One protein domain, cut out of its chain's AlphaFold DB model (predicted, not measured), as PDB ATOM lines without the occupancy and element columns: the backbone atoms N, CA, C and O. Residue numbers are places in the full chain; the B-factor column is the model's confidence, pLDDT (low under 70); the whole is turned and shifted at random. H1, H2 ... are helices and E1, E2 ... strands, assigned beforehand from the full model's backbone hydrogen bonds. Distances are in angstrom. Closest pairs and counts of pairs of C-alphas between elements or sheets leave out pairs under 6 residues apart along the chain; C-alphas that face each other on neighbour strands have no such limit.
ATOM      1  N   GLN A   2      21.538  96.127  13.722       81.88
ATOM      2  CA  GLN A   2      20.359  96.367  12.872       81.88
ATOM      3  C   GLN A   2      20.448  97.580  11.928       81.88
ATOM      4  O   GLN A   2      19.851  97.544  10.862       81.88
ATOM      5  N   LYS A   3      21.176  98.645  12.291       88.38
ATOM      6  CA  LYS A   3      21.325  99.835  11.437       88.38
ATOM      7  C   LYS A   3      22.165  99.553  10.182       88.38
ATOM      8  O   LYS A   3      21.658  99.714   9.082       88.38
ATOM      9  N   ALA A   4      23.391  99.061  10.353       87.00
ATOM     10  CA  ALA A   4      24.290  98.749   9.238       87.00
ATOM     11  C   ALA A   4      23.724  97.658   8.313       87.00
ATOM     12  O   ALA A   4      23.861  97.745   7.099       87.00
ATOM     13  N   ALA A   5      23.018  96.666   8.870       86.00
ATOM     14  CA  ALA A   5      22.326  95.661   8.065       86.00
ATOM     15  C   ALA A   5      21.219  96.277   7.189       86.00
ATOM     16  O   ALA A   5      21.111  95.939   6.017       86.00
ATOM     17  N   LYS A   6      20.431  97.221   7.727       89.31
ATOM     18  CA  LYS A   6      19.409  97.943   6.950       89.31
ATOM     19  C   LYS A   6      20.033  98.820   5.864       89.31
ATOM     20  O   LYS A   6      19.531  98.858   4.747       89.31
ATOM     21  N   GLU A   7      21.132  99.500   6.166       89.19
ATOM     22  CA  GLU A   7      21.863 100.291   5.169       89.19
ATOM     23  C   GLU A   7      22.374  99.399   4.029       89.19
ATOM     24  O   GLU A   7      22.166  99.727   2.865       89.19
ATOM     25  N   ALA A   8      22.913  98.218   4.349       88.19
ATOM     26  CA  ALA A   8      23.340  97.248   3.345       88.19
ATOM     27  C   ALA A   8      22.177  96.758   2.455       88.19
ATOM     28  O   ALA A   8      22.359  96.631   1.250       88.19
ATOM     29  N   THR A   9      20.970  96.555   3.006       88.31
ATOM     30  CA  THR A   9      19.786  96.205   2.187       88.31
ATOM     31  C   THR A   9      19.355  97.338   1.258       88.31
ATOM     32  O   THR A   9      18.988  97.088   0.115       88.31
ATOM     33  N   VAL A  10      19.429  98.595   1.712       90.56
ATOM     34  CA  VAL A  10      19.075  99.757   0.880       90.56
ATOM     35  C   VAL A  10      20.058  99.907  -0.280       90.56
ATOM     36  O   VAL A  10      19.634 100.156  -1.405       90.56
ATOM     37  N   GLU A  11      21.353  99.707  -0.028       88.50
ATOM     38  CA  GLU A  11      22.381  99.729  -1.074       88.50
ATOM     39  C   GLU A  11      22.252  98.562  -2.057       88.50
ATOM     40  O   GLU A  11      22.559  98.718  -3.236       88.50
ATOM     41  N   ASN A  12      21.724  97.426  -1.604       88.94
ATOM     42  CA  ASN A  12      21.409  96.272  -2.438       88.94
ATOM     43  C   ASN A  12      20.022  96.383  -3.103       88.94
ATOM     44  O   ASN A  12      19.283  95.408  -3.184       88.94
ATOM     45  N   ASN A  13      19.617  97.580  -3.540       90.69
ATOM     46  CA  ASN A  13      18.326  97.822  -4.202       90.69
ATOM     47  C   ASN A  13      17.096  97.330  -3.409       90.69
ATOM     48  O   ASN A  13      16.103  96.901  -3.993       90.69
ATOM     49  N   SER A  14      17.140  97.418  -2.076       89.56
ATOM     50  CA  SER A  14      16.109  96.878  -1.170       89.56
ATOM     51  C   SER A  14      15.935  95.353  -1.229       89.56
ATOM     52  O   SER A  14      14.932  94.836  -0.734       89.56
ATOM     53  N   ASP A  15      16.904  94.627  -1.791       88.62
ATOM     54  CA  ASP A  15      16.978  93.175  -1.703       88.62
ATOM     55  C   ASP A  15      17.691  92.763  -0.405       88.62
ATOM     56  O   ASP A  15      18.767  93.252  -0.041       88.62
ATOM     57  N   ASN A  16      17.063  91.832   0.307       88.12
ATOM     58  CA  ASN A  16      17.562  91.281   1.559       88.12
ATOM     59  C   ASN A  16      18.564  90.138   1.339       88.12
ATOM     60  O   ASN A  16      19.161  89.655   2.303       88.12
ATOM     61  N   ASN A  17      18.747  89.694   0.095       91.94
ATOM     62  CA  ASN A  17      19.739  88.706  -0.283       91.94
ATOM     63  C   ASN A  17      21.118  89.363  -0.440       91.94
ATOM     64  O   ASN A  17      21.455  89.877  -1.502       91.94
ATOM     65  N   ILE A  18      21.906  89.353   0.636       90.19
ATOM     66  CA  ILE A  18      23.243  89.952   0.667       90.19
ATOM     67  C   ILE A  18      24.278  88.844   0.824       90.19
ATOM     68  O   ILE A  18      24.284  88.126   1.829       90.19
ATOM     69  N   ALA A  19      25.191  88.740  -0.140       93.94
ATOM     70  CA  ALA A  19      26.354  87.878  -0.007       93.94
ATOM     71  C   ALA A  19      27.351  88.507   0.978       93.94
ATOM     72  O   ALA A  19      27.685  89.692   0.882       93.94
ATOM     73  N   VAL A  20      27.840  87.718   1.941       94.62
ATOM     74  CA  VAL A  20      28.779  88.197   2.961       94.62
ATOM     75  C   VAL A  20      30.019  87.319   3.055       94.62
ATOM     76  O   VAL A  20      29.937  86.093   3.040       94.62
ATOM     77  N   ALA A  21      31.170  87.965   3.203       96.00
ATOM     78  CA  ALA A  21      32.411  87.337   3.620       96.00
ATOM     79  C   ALA A  21      32.574  87.525   5.131       96.00
ATOM     80  O   ALA A  21      32.367  88.622   5.656       96.00
ATOM     81  N   ILE A  22      32.945  86.455   5.829       95.12
ATOM     82  CA  ILE A  22      33.207  86.481   7.268       95.12
ATOM     83  C   ILE A  22      34.673  86.133   7.467       95.12
ATOM     84  O   ILE A  22      35.097  85.034   7.114       95.12
ATOM     85  N   ASP A  23      35.428  87.064   8.035       94.06
ATOM     86  CA  ASP A  23      36.834  86.857   8.366       94.06
ATOM     87  C   ASP A  23      37.102  87.217   9.825       94.06
ATOM     88  O   ASP A  23      36.438  88.075  10.412       94.06
ATOM     89  N   GLY A  24      38.071  86.545  10.435       90.31
ATOM     90  CA  GLY A  24      38.392  86.742  11.836       90.31
ATOM     91  C   GLY A  24      39.863  86.529  12.130       90.31
ATOM     92  O   GLY A  24      40.510  85.630  11.600       90.31
ATOM     93  N   THR A  25      40.393  87.343  13.036       89.56
ATOM     94  CA  THR A  25      41.796  87.278  13.432       89.56
ATOM     95  C   THR A  25      41.963  87.381  14.940       89.56
ATOM     96  O   THR A  25      41.157  87.984  15.652       89.56
ATOM     97  N   TRP A  26      43.043  86.786  15.434       89.31
ATOM     98  CA  TRP A  26      43.483  86.894  16.817       89.31
ATOM     99  C   TRP A  26      44.698  87.814  16.892       89.31
ATOM    100  O   TRP A  26      45.581  87.756  16.040       89.31
ATOM    101  N   GLN A  27      44.775  88.634  17.942       86.94
ATOM    102  CA  GLN A  27      45.842  89.629  18.112       86.94
ATOM    103  C   GLN A  27      47.254  89.020  18.038       86.94
ATOM    104  O   GLN A  27      48.190  89.661  17.567       86.94
ATOM    105  N   LYS A  28      47.425  87.795  18.537       83.25
ATOM    106  CA  LYS A  28      48.673  87.027  18.507       83.25
ATOM    107  C   LYS A  28      48.430  85.665  17.850       83.25
ATOM    108  O   LYS A  28      47.375  85.051  18.023       83.25
ATOM    109  N   ARG A  29      49.424  85.147  17.135       71.00
ATOM    110  CA  ARG A  29      49.381  83.757  16.658       71.00
ATOM    111  C   ARG A  29      49.651  82.796  17.823       71.00
ATOM    112  O   ARG A  29      50.455  83.100  18.704       71.00
ATOM    113  N   GLY A  30      48.985  81.642  17.818       67.94
ATOM    114  CA  GLY A  30      49.143  80.594  18.826       67.94
ATOM    115  C   GLY A  30      48.229  80.724  20.052       67.94
ATOM    116  O   GLY A  30      47.364  81.594  20.143       67.94
ATOM    117  N   TYR A  31      48.448  79.833  21.020       62.94
ATOM    118  CA  TYR A  31      47.522  79.533  22.124       62.94
ATOM    119  C   TYR A  31      47.245  80.646  23.143       62.94
ATOM    120  O   TYR A  31      46.464  80.451  24.073       62.94
ATOM    121  N   THR A  32      47.901  81.797  23.030       67.44
ATOM    122  CA  THR A  32      47.933  82.819  24.091       67.44
ATOM    123  C   THR A  32      47.214  84.114  23.726       67.44
ATOM    124  O   THR A  32      47.307  85.109  24.453       67.44
ATOM    125  N   SER A  33      46.469  84.124  22.622       74.56
ATOM    126  CA  SER A  33      45.657  85.277  22.249       74.56
ATOM    127  C   SER A  33      44.466  85.475  23.165       74.56
ATOM    128  O   SER A  33      43.637  84.586  23.312       74.56
ATOM    129  N   HIS A  34      44.377  86.672  23.743       79.25
ATOM    130  CA  HIS A  34      43.267  87.068  24.610       79.25
ATOM    131  C   HIS A  34      42.224  87.915  23.882       79.25
ATOM    132  O   HIS A  34      41.071  87.963  24.300       79.25
ATOM    133  N   ASN A  35      42.621  88.582  22.799       86.56
ATOM    134  CA  ASN A  35      41.756  89.457  22.025       86.56
ATOM    135  C   ASN A  35      41.700  88.953  20.587       86.56
ATOM    136  O   ASN A  35      42.741  88.670  19.987       86.56
ATOM    137  N   GLY A  36      40.493  88.865  20.051       89.62
ATOM    138  CA  GLY A  36      40.227  88.570  18.654       89.62
ATOM    139  C   GLY A  36      39.151  89.493  18.116       89.62
ATOM    140  O   GLY A  36      38.506  90.230  18.862       89.62
ATOM    141  N   VAL A  37      38.967  89.459  16.810       92.31
ATOM    142  CA  VAL A  37      37.910  90.191  16.126       92.31
ATOM    143  C   VAL A  37      37.375  89.333  14.995       92.31
ATOM    144  O   VAL A  37      38.142  88.633  14.336       92.31
ATOM    145  N   VAL A  38      36.068  89.389  14.786       93.31
ATOM    146  CA  VAL A  38      35.383  88.820  13.628       93.31
ATOM    147  C   VAL A  38      34.679  89.957  12.911       93.31
ATOM    148  O   VAL A  38      34.015  90.778  13.544       93.31
ATOM    149  N   THR A  39      34.840  90.015  11.598       94.94
ATOM    150  CA  THR A  39      34.226  91.018  10.733       94.94
ATOM    151  C   THR A  39      33.365  90.320   9.694       94.94
ATOM    152  O   THR A  39      33.777  89.332   9.091       94.94
ATOM    153  N   VAL A  40      32.163  90.848   9.489       95.31
ATOM    154  CA  VAL A  40      31.255  90.468   8.412       95.31
ATOM    155  C   VAL A  40      31.232  91.610   7.412       95.31
ATOM    156  O   VAL A  40      30.897  92.742   7.773       95.31
ATOM    157  N   THR A  41      31.555  91.307   6.163       95.19
ATOM    158  CA  THR A  41      31.691  92.280   5.080       95.19
ATOM    159  C   THR A  41      30.771  91.889   3.932       95.19
ATOM    160  O   THR A  41      30.724  90.721   3.559       95.19
ATOM    161  N   SER A  42      30.040  92.848   3.361       93.38
ATOM    162  CA  SER A  42      29.292  92.641   2.114       93.38
ATOM    163  C   SER A  42      30.268  92.297   0.993       93.38
ATOM    164  O   SER A  42      31.239  93.023   0.784       93.38
ATOM    165  N   MET A  43      30.019  91.210   0.266       93.38
ATOM    166  CA  MET A  43      30.851  90.838  -0.881       93.38
ATOM    167  C   MET A  43      30.669  91.803  -2.051       93.38
ATOM    168  O   MET A  43      31.632  92.084  -2.755       93.38
ATOM    169  N   ASP A  44      29.462  92.341  -2.217       90.06
ATOM    170  CA  ASP A  44      29.123  93.199  -3.352       90.06
ATOM    171  C   ASP A  44      29.712  94.608  -3.201       90.06
ATOM    172  O   ASP A  44      30.228  95.184  -4.155       90.06
ATOM    173  N   THR A  45      29.666  95.165  -1.985       89.69
ATOM    174  CA  THR A  45      30.108  96.548  -1.718       89.69
ATOM    175  C   THR A  45      31.470  96.645  -1.033       89.69
ATOM    176  O   THR A  45      32.054  97.726  -0.975       89.69
ATOM    177  N   GLY A  46      31.966  95.551  -0.448       90.81
ATOM    178  CA  GLY A  46      33.177  95.547   0.376       90.81
ATOM    179  C   GLY A  46      33.030  96.259   1.729       90.81
ATOM    180  O   GLY A  46      34.021  96.439   2.438       90.81
ATOM    181  N   LYS A  47      31.818  96.679   2.118       91.50
ATOM    182  CA  LYS A  47      31.570  97.390   3.381       91.50
ATOM    183  C   LYS A  47      31.396  96.434   4.555       91.50
ATOM    184  O   LYS A  47      30.735  95.402   4.440       91.50
ATOM    185  N   ALA A  48      31.934  96.813   5.714       92.38
ATOM    186  CA  ALA A  48      31.740  96.074   6.957       92.38
ATOM    187  C   ALA A  48      30.306  96.263   7.480       92.38
ATOM    188  O   ALA A  48      29.893  97.369   7.826       92.38
ATOM    189  N   ILE A  49      29.559  95.166   7.569       93.88
ATOM    190  CA  ILE A  49      28.187  95.123   8.093       93.88
ATOM    191  C   ILE A  49      28.214  94.930   9.613       93.88
ATOM    192  O   ILE A  49      27.395  95.492  10.349       93.88
ATOM    193  N   HIS A  50      29.160  94.126  10.103       93.81
ATOM    194  CA  HIS A  50      29.297  93.844  11.524       93.81
ATOM    195  C   HIS A  50      30.746  93.586  11.924       93.81
ATOM    196  O   HIS A  50      31.509  92.983  11.180       93.81
ATOM    197  N   VAL A  51      31.097  94.019  13.134       92.81
ATOM    198  CA  VAL A  51      32.361  93.707  13.792       92.81
ATOM    199  C   VAL A  51      32.036  93.250  15.207       92.81
ATOM    200  O   VAL A  51      31.378  93.979  15.955       92.81
ATOM    201  N   GLU A  52      32.510  92.066  15.574       92.69
ATOM    202  CA  GLU A  52      32.453  91.553  16.935       92.69
ATOM    203  C   GLU A  52      33.863  91.407  17.502       92.69
ATOM    204  O   GLU A  52      34.732  90.763  16.915       92.69
ATOM    205  N   VAL A  53      34.090  91.995  18.676       90.12
ATOM    206  CA  VAL A  53      35.341  91.827  19.418       90.12
ATOM    207  C   VAL A  53      35.212  90.612  20.326       90.12
ATOM    208  O   VAL A  53      34.355  90.563  21.209       90.12
ATOM    209  N   LEU A  54      36.100  89.643  20.139       87.62
ATOM    210  CA  LEU A  54      36.181  88.433  20.944       87.62
ATOM    211  C   LEU A  54      37.181  88.622  22.082       87.62
ATOM    212  O   LEU A  54      38.302  89.094  21.878       87.62
ATOM    213  N   LYS A  55      36.797  88.193  23.286       82.25
ATOM    214  CA  LYS A  55      37.711  88.064  24.419       82.25
ATOM    215  C   LYS A  55      37.792  86.625  24.893       82.25
ATOM    216  O   LYS A  55      36.803  86.029  25.322       82.25
ATOM    217  N   TYR A  56      39.012  86.108  24.868       75.19
ATOM    218  CA  TYR A  56      39.382  84.818  25.417       75.19
ATOM    219  C   TYR A  56      40.206  85.024  26.688       75.19
ATOM    220  O   TYR A  56      41.197  85.751  26.698       75.19
ATOM    221  N   TYR A  57      39.808  84.361  27.770       69.25
ATOM    222  CA  TYR A  57      40.589  84.328  29.000       69.25
ATOM    223  C   TYR A  57      41.001  82.883  29.279       69.25
ATOM    224  O   TYR A  57      40.171  82.058  29.666       69.25
ATOM    225  N   ALA A  58      42.291  82.586  29.093       59.78
ATOM    226  CA  ALA A  58      42.892  81.335  29.543       59.78
ATOM    227  C   ALA A  58      43.033  81.390  31.068       59.78
ATOM    228  O   ALA A  58      43.935  82.029  31.611       59.78
ATOM    229  N   TYR A  59      42.104  80.761  31.775       55.19
ATOM    230  CA  TYR A  59      42.071  80.802  33.226       55.19
ATOM    231  C   TYR A  59      43.210  79.952  33.816       55.19
ATOM    232  O   TYR A  59      43.120  78.727  33.838       55.19
ATOM    233  N   LYS A  60      44.298  80.590  34.272       54.47
ATOM    234  CA  LYS A  60      45.468  79.881  34.822       54.47
ATOM    235  C   LYS A  60      45.467  79.659  36.341       54.47
ATOM    236  O   LYS A  60      46.299  78.878  36.770       54.47
ATOM    237  N   ASN A  61      44.583  80.254  37.159       50.09
ATOM    238  CA  ASN A  61      44.560  79.977  38.613       50.09
ATOM    239  C   ASN A  61      43.227  80.317  39.310       50.09
ATOM    240  O   ASN A  61      42.722  81.429  39.181       50.09
ATOM    241  N   LYS A  62      42.694  79.353  40.082       50.53
ATOM    242  CA  LYS A  62      41.334  79.288  40.673       50.53
ATOM    243  C   LYS A  62      41.103  79.994  42.007       50.53
ATOM    244  O   LYS A  62      40.188  79.585  42.710       50.53
ATOM    245  N   GLN A  63      41.881  81.010  42.387       48.78
ATOM    246  CA  GLN A  63      41.809  81.455  43.787       48.78
ATOM    247  C   GLN A  63      41.297  82.861  44.083       48.78
ATOM    248  O   GLN A  63      40.621  82.969  45.089       48.78
ATOM    249  N   ASN A  64      41.465  83.905  43.266       50.66
ATOM    250  CA  ASN A  64      40.948  85.232  43.657       50.66
ATOM    251  C   ASN A  64      40.672  86.135  42.450       50.66
ATOM    252  O   ASN A  64      41.500  86.966  42.088       50.66
ATOM    253  N   HIS A  65      39.511  85.992  41.810       51.62
ATOM    254  CA  HIS A  65      39.047  87.005  40.862       51.62
ATOM    255  C   HIS A  65      37.603  87.389  41.185       51.62
ATOM    256  O   HIS A  65      36.652  86.718  40.791       51.62
ATOM    257  N   GLU A  66      37.465  88.490  41.920       53.78
ATOM    258  CA  GLU A  66      36.211  89.035  42.456       53.78
ATOM    259  C   GLU A  66      35.254  89.553  41.359       53.78
ATOM    260  O   GLU A  66      34.078  89.810  41.600       53.78
ATOM    261  N   LYS A  67      35.724  89.665  40.107       57.88
ATOM    262  CA  LYS A  67      34.905  90.078  38.959       57.88
ATOM    263  C   LYS A  67      34.597  88.874  38.066       57.88
ATOM    264  O   LYS A  67      35.494  88.209  37.569       57.88
ATOM    265  N   ARG A  68      33.330  88.570  37.794       55.38
ATOM    266  CA  ARG A  68      32.969  87.578  36.762       55.38
ATOM    267  C   ARG A  68      33.499  88.049  35.397       55.38
ATOM    268  O   ARG A  68      32.855  88.868  34.746       55.38
ATOM    269  N   CYS A  69      34.652  87.547  34.955       55.31
ATOM    270  CA  CYS A  69      35.078  87.696  33.565       55.31
ATOM    271  C   CYS A  69      34.065  86.955  32.691       55.31
ATOM    272  O   CYS A  69      33.978  85.730  32.737       55.31
ATOM    273  N   LYS A  70      33.243  87.706  31.953       64.06
ATOM    274  CA  LYS A  70      32.330  87.151  30.954       64.06
ATOM    275  C   LYS A  70      33.108  87.007  29.649       64.06
ATOM    276  O   LYS A  70      33.420  88.009  29.010       64.06
ATOM    277  N   ASN A  71      33.440  85.776  29.286       67.81
ATOM    278  CA  ASN A  71      33.999  85.465  27.975       67.81
ATOM    279  C   ASN A  71      32.832  85.364  26.987       67.81
ATOM    280  O   ASN A  71      31.812  84.763  27.320       67.81
ATOM    281  N   ASN A  72      32.972  85.934  25.791       73.69
ATOM    282  CA  ASN A  72      31.999  85.744  24.709       73.69
ATOM    283  C   ASN A  72      32.392  84.616  23.744       73.69
ATOM    284  O   ASN A  72      31.580  84.221  22.919       73.69
ATOM    285  N   PHE A  73      33.601  84.055  23.873       69.44
ATOM    286  CA  PHE A  73      34.078  82.965  23.026       69.44
ATOM    287  C   PHE A  73      34.603  81.780  23.850       69.44
ATOM    288  O   PHE A  73      35.472  81.942  24.712       69.44
ATOM    289  N   HIS A  74      34.093  80.583  23.547       65.88
ATOM    290  CA  HIS A  74      34.564  79.300  24.075       65.88
ATOM    291  C   HIS A  74      35.061  78.428  22.911       65.88
ATOM    292  O   HIS A  74      34.265  77.842  22.187       65.88
ATOM    293  N   GLY A  75      36.381  78.347  22.727       64.88
ATOM    294  CA  GLY A  75      37.009  77.577  21.650       64.88
ATOM    295  C   GLY A  75      38.537  77.637  21.709       64.88
ATOM    296  O   GLY A  75      39.107  78.296  22.581       64.88
ATOM    297  N   LEU A  76      39.209  76.931  20.796       60.16
ATOM    298  CA  LEU A  76      40.672  76.945  20.680       60.16
ATOM    299  C   LEU A  76      41.130  78.206  19.928       60.16
ATOM    300  O   LEU A  76      40.606  78.515  18.860       60.16
ATOM    301  N   SER A  77      42.116  78.929  20.465       62.28
ATOM    302  CA  SER A  77      42.802  80.003  19.733       62.28
ATOM    303  C   SER A  77      43.706  79.387  18.659       62.28
ATOM    304  O   SER A  77      44.396  78.401  18.917       62.28
ATOM    305  N   GLY A  78      43.642  79.923  17.434       55.84
ATOM    306  CA  GLY A  78      44.154  79.294  16.209       55.84
ATOM    307  C   GLY A  78      45.530  78.625  16.344       55.84
ATOM    308  O   GLY A  78      46.549  79.303  16.496       55.84
ATOM    309  N   ARG A  79      45.551  77.286  16.238       42.44
ATOM    310  CA  ARG A  79      46.758  76.485  15.996       42.44
ATOM    311  C   ARG A  79      46.909  76.338  14.479       42.44
ATOM    312  O   ARG A  79      46.231  75.511  13.882       42.44
ATOM    313  N   THR A  80      47.756  77.147  13.852       43.00
ATOM    314  CA  THR A  80      48.250  76.845  12.500       43.00
ATOM    315  C   THR A  80      49.407  75.858  12.670       43.00
ATOM    316  O   THR A  80      50.338  76.164  13.418       43.00
ATOM    317  N   LEU A  81      49.277  74.655  12.098       37.09
ATOM    318  CA  LEU A  81      50.399  73.733  11.885       37.09
ATOM    319  C   LEU A  81      51.316  74.292  10.794       37.09
ATOM    320  O   LEU A  81      50.770  74.930   9.867       37.09
TER     321      LEU A  81
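This is residues 2 to 81 of the 81 residues of an uncharacterized protein of Araneus ventricosus (UniProt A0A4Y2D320). A narrow sheet of three long strands has helix H1 grazing it beside E3 near one end, while at the other end an unnamed stretch, residues 56 to 81, runs on from E3 and sticks out at 60 to 68. The 80 printed residues hold H1, E1, E2, E3 in chain order, sheet order E1, E2, E3, antiparallel; the class is mixed, with under half of the residues in named elements. The whole is flat, 56 by 34 by 15 A, and only just loose, close to extended, with a radius of gyration of the C-alphas of 17.1 A.

Find C-alpha 20 at (28.779, 88.197, 2.961), where E1 runs to 26, 20.2 A. E2 spans 35 to 42, 23.7 A; E3 spans 48 to 55, 20.1 A, ending at (37.711, 88.064, 24.419). H1 spans 2 to 11, 14.5 A.

The strands form a meander, each the antiparallel neighbour of the one before. In hairpin E1 and E2, at 165 degrees, look at N 23 and O 39, 3.0 A, within hydrogen-bond range; in hairpin E2 and E3, also 165 degrees, at N 38 and O 52, 2.9 A. H1 only grazes the sheet with residues 2 to 8; its closest C-alphas to E3 are those of Ala 4 and Ile 49, 5.4 A. In H1 every O i to N i+4 pair is within hydrogen-bond range.

The farthest C-alphas, Asn 13 and Gln 63, are 55.9 A apart. The printed part has no cut, and no link is long. The model's pLDDT is under 70 at residues 30 to 32, 57 to 71 and 73 to 81.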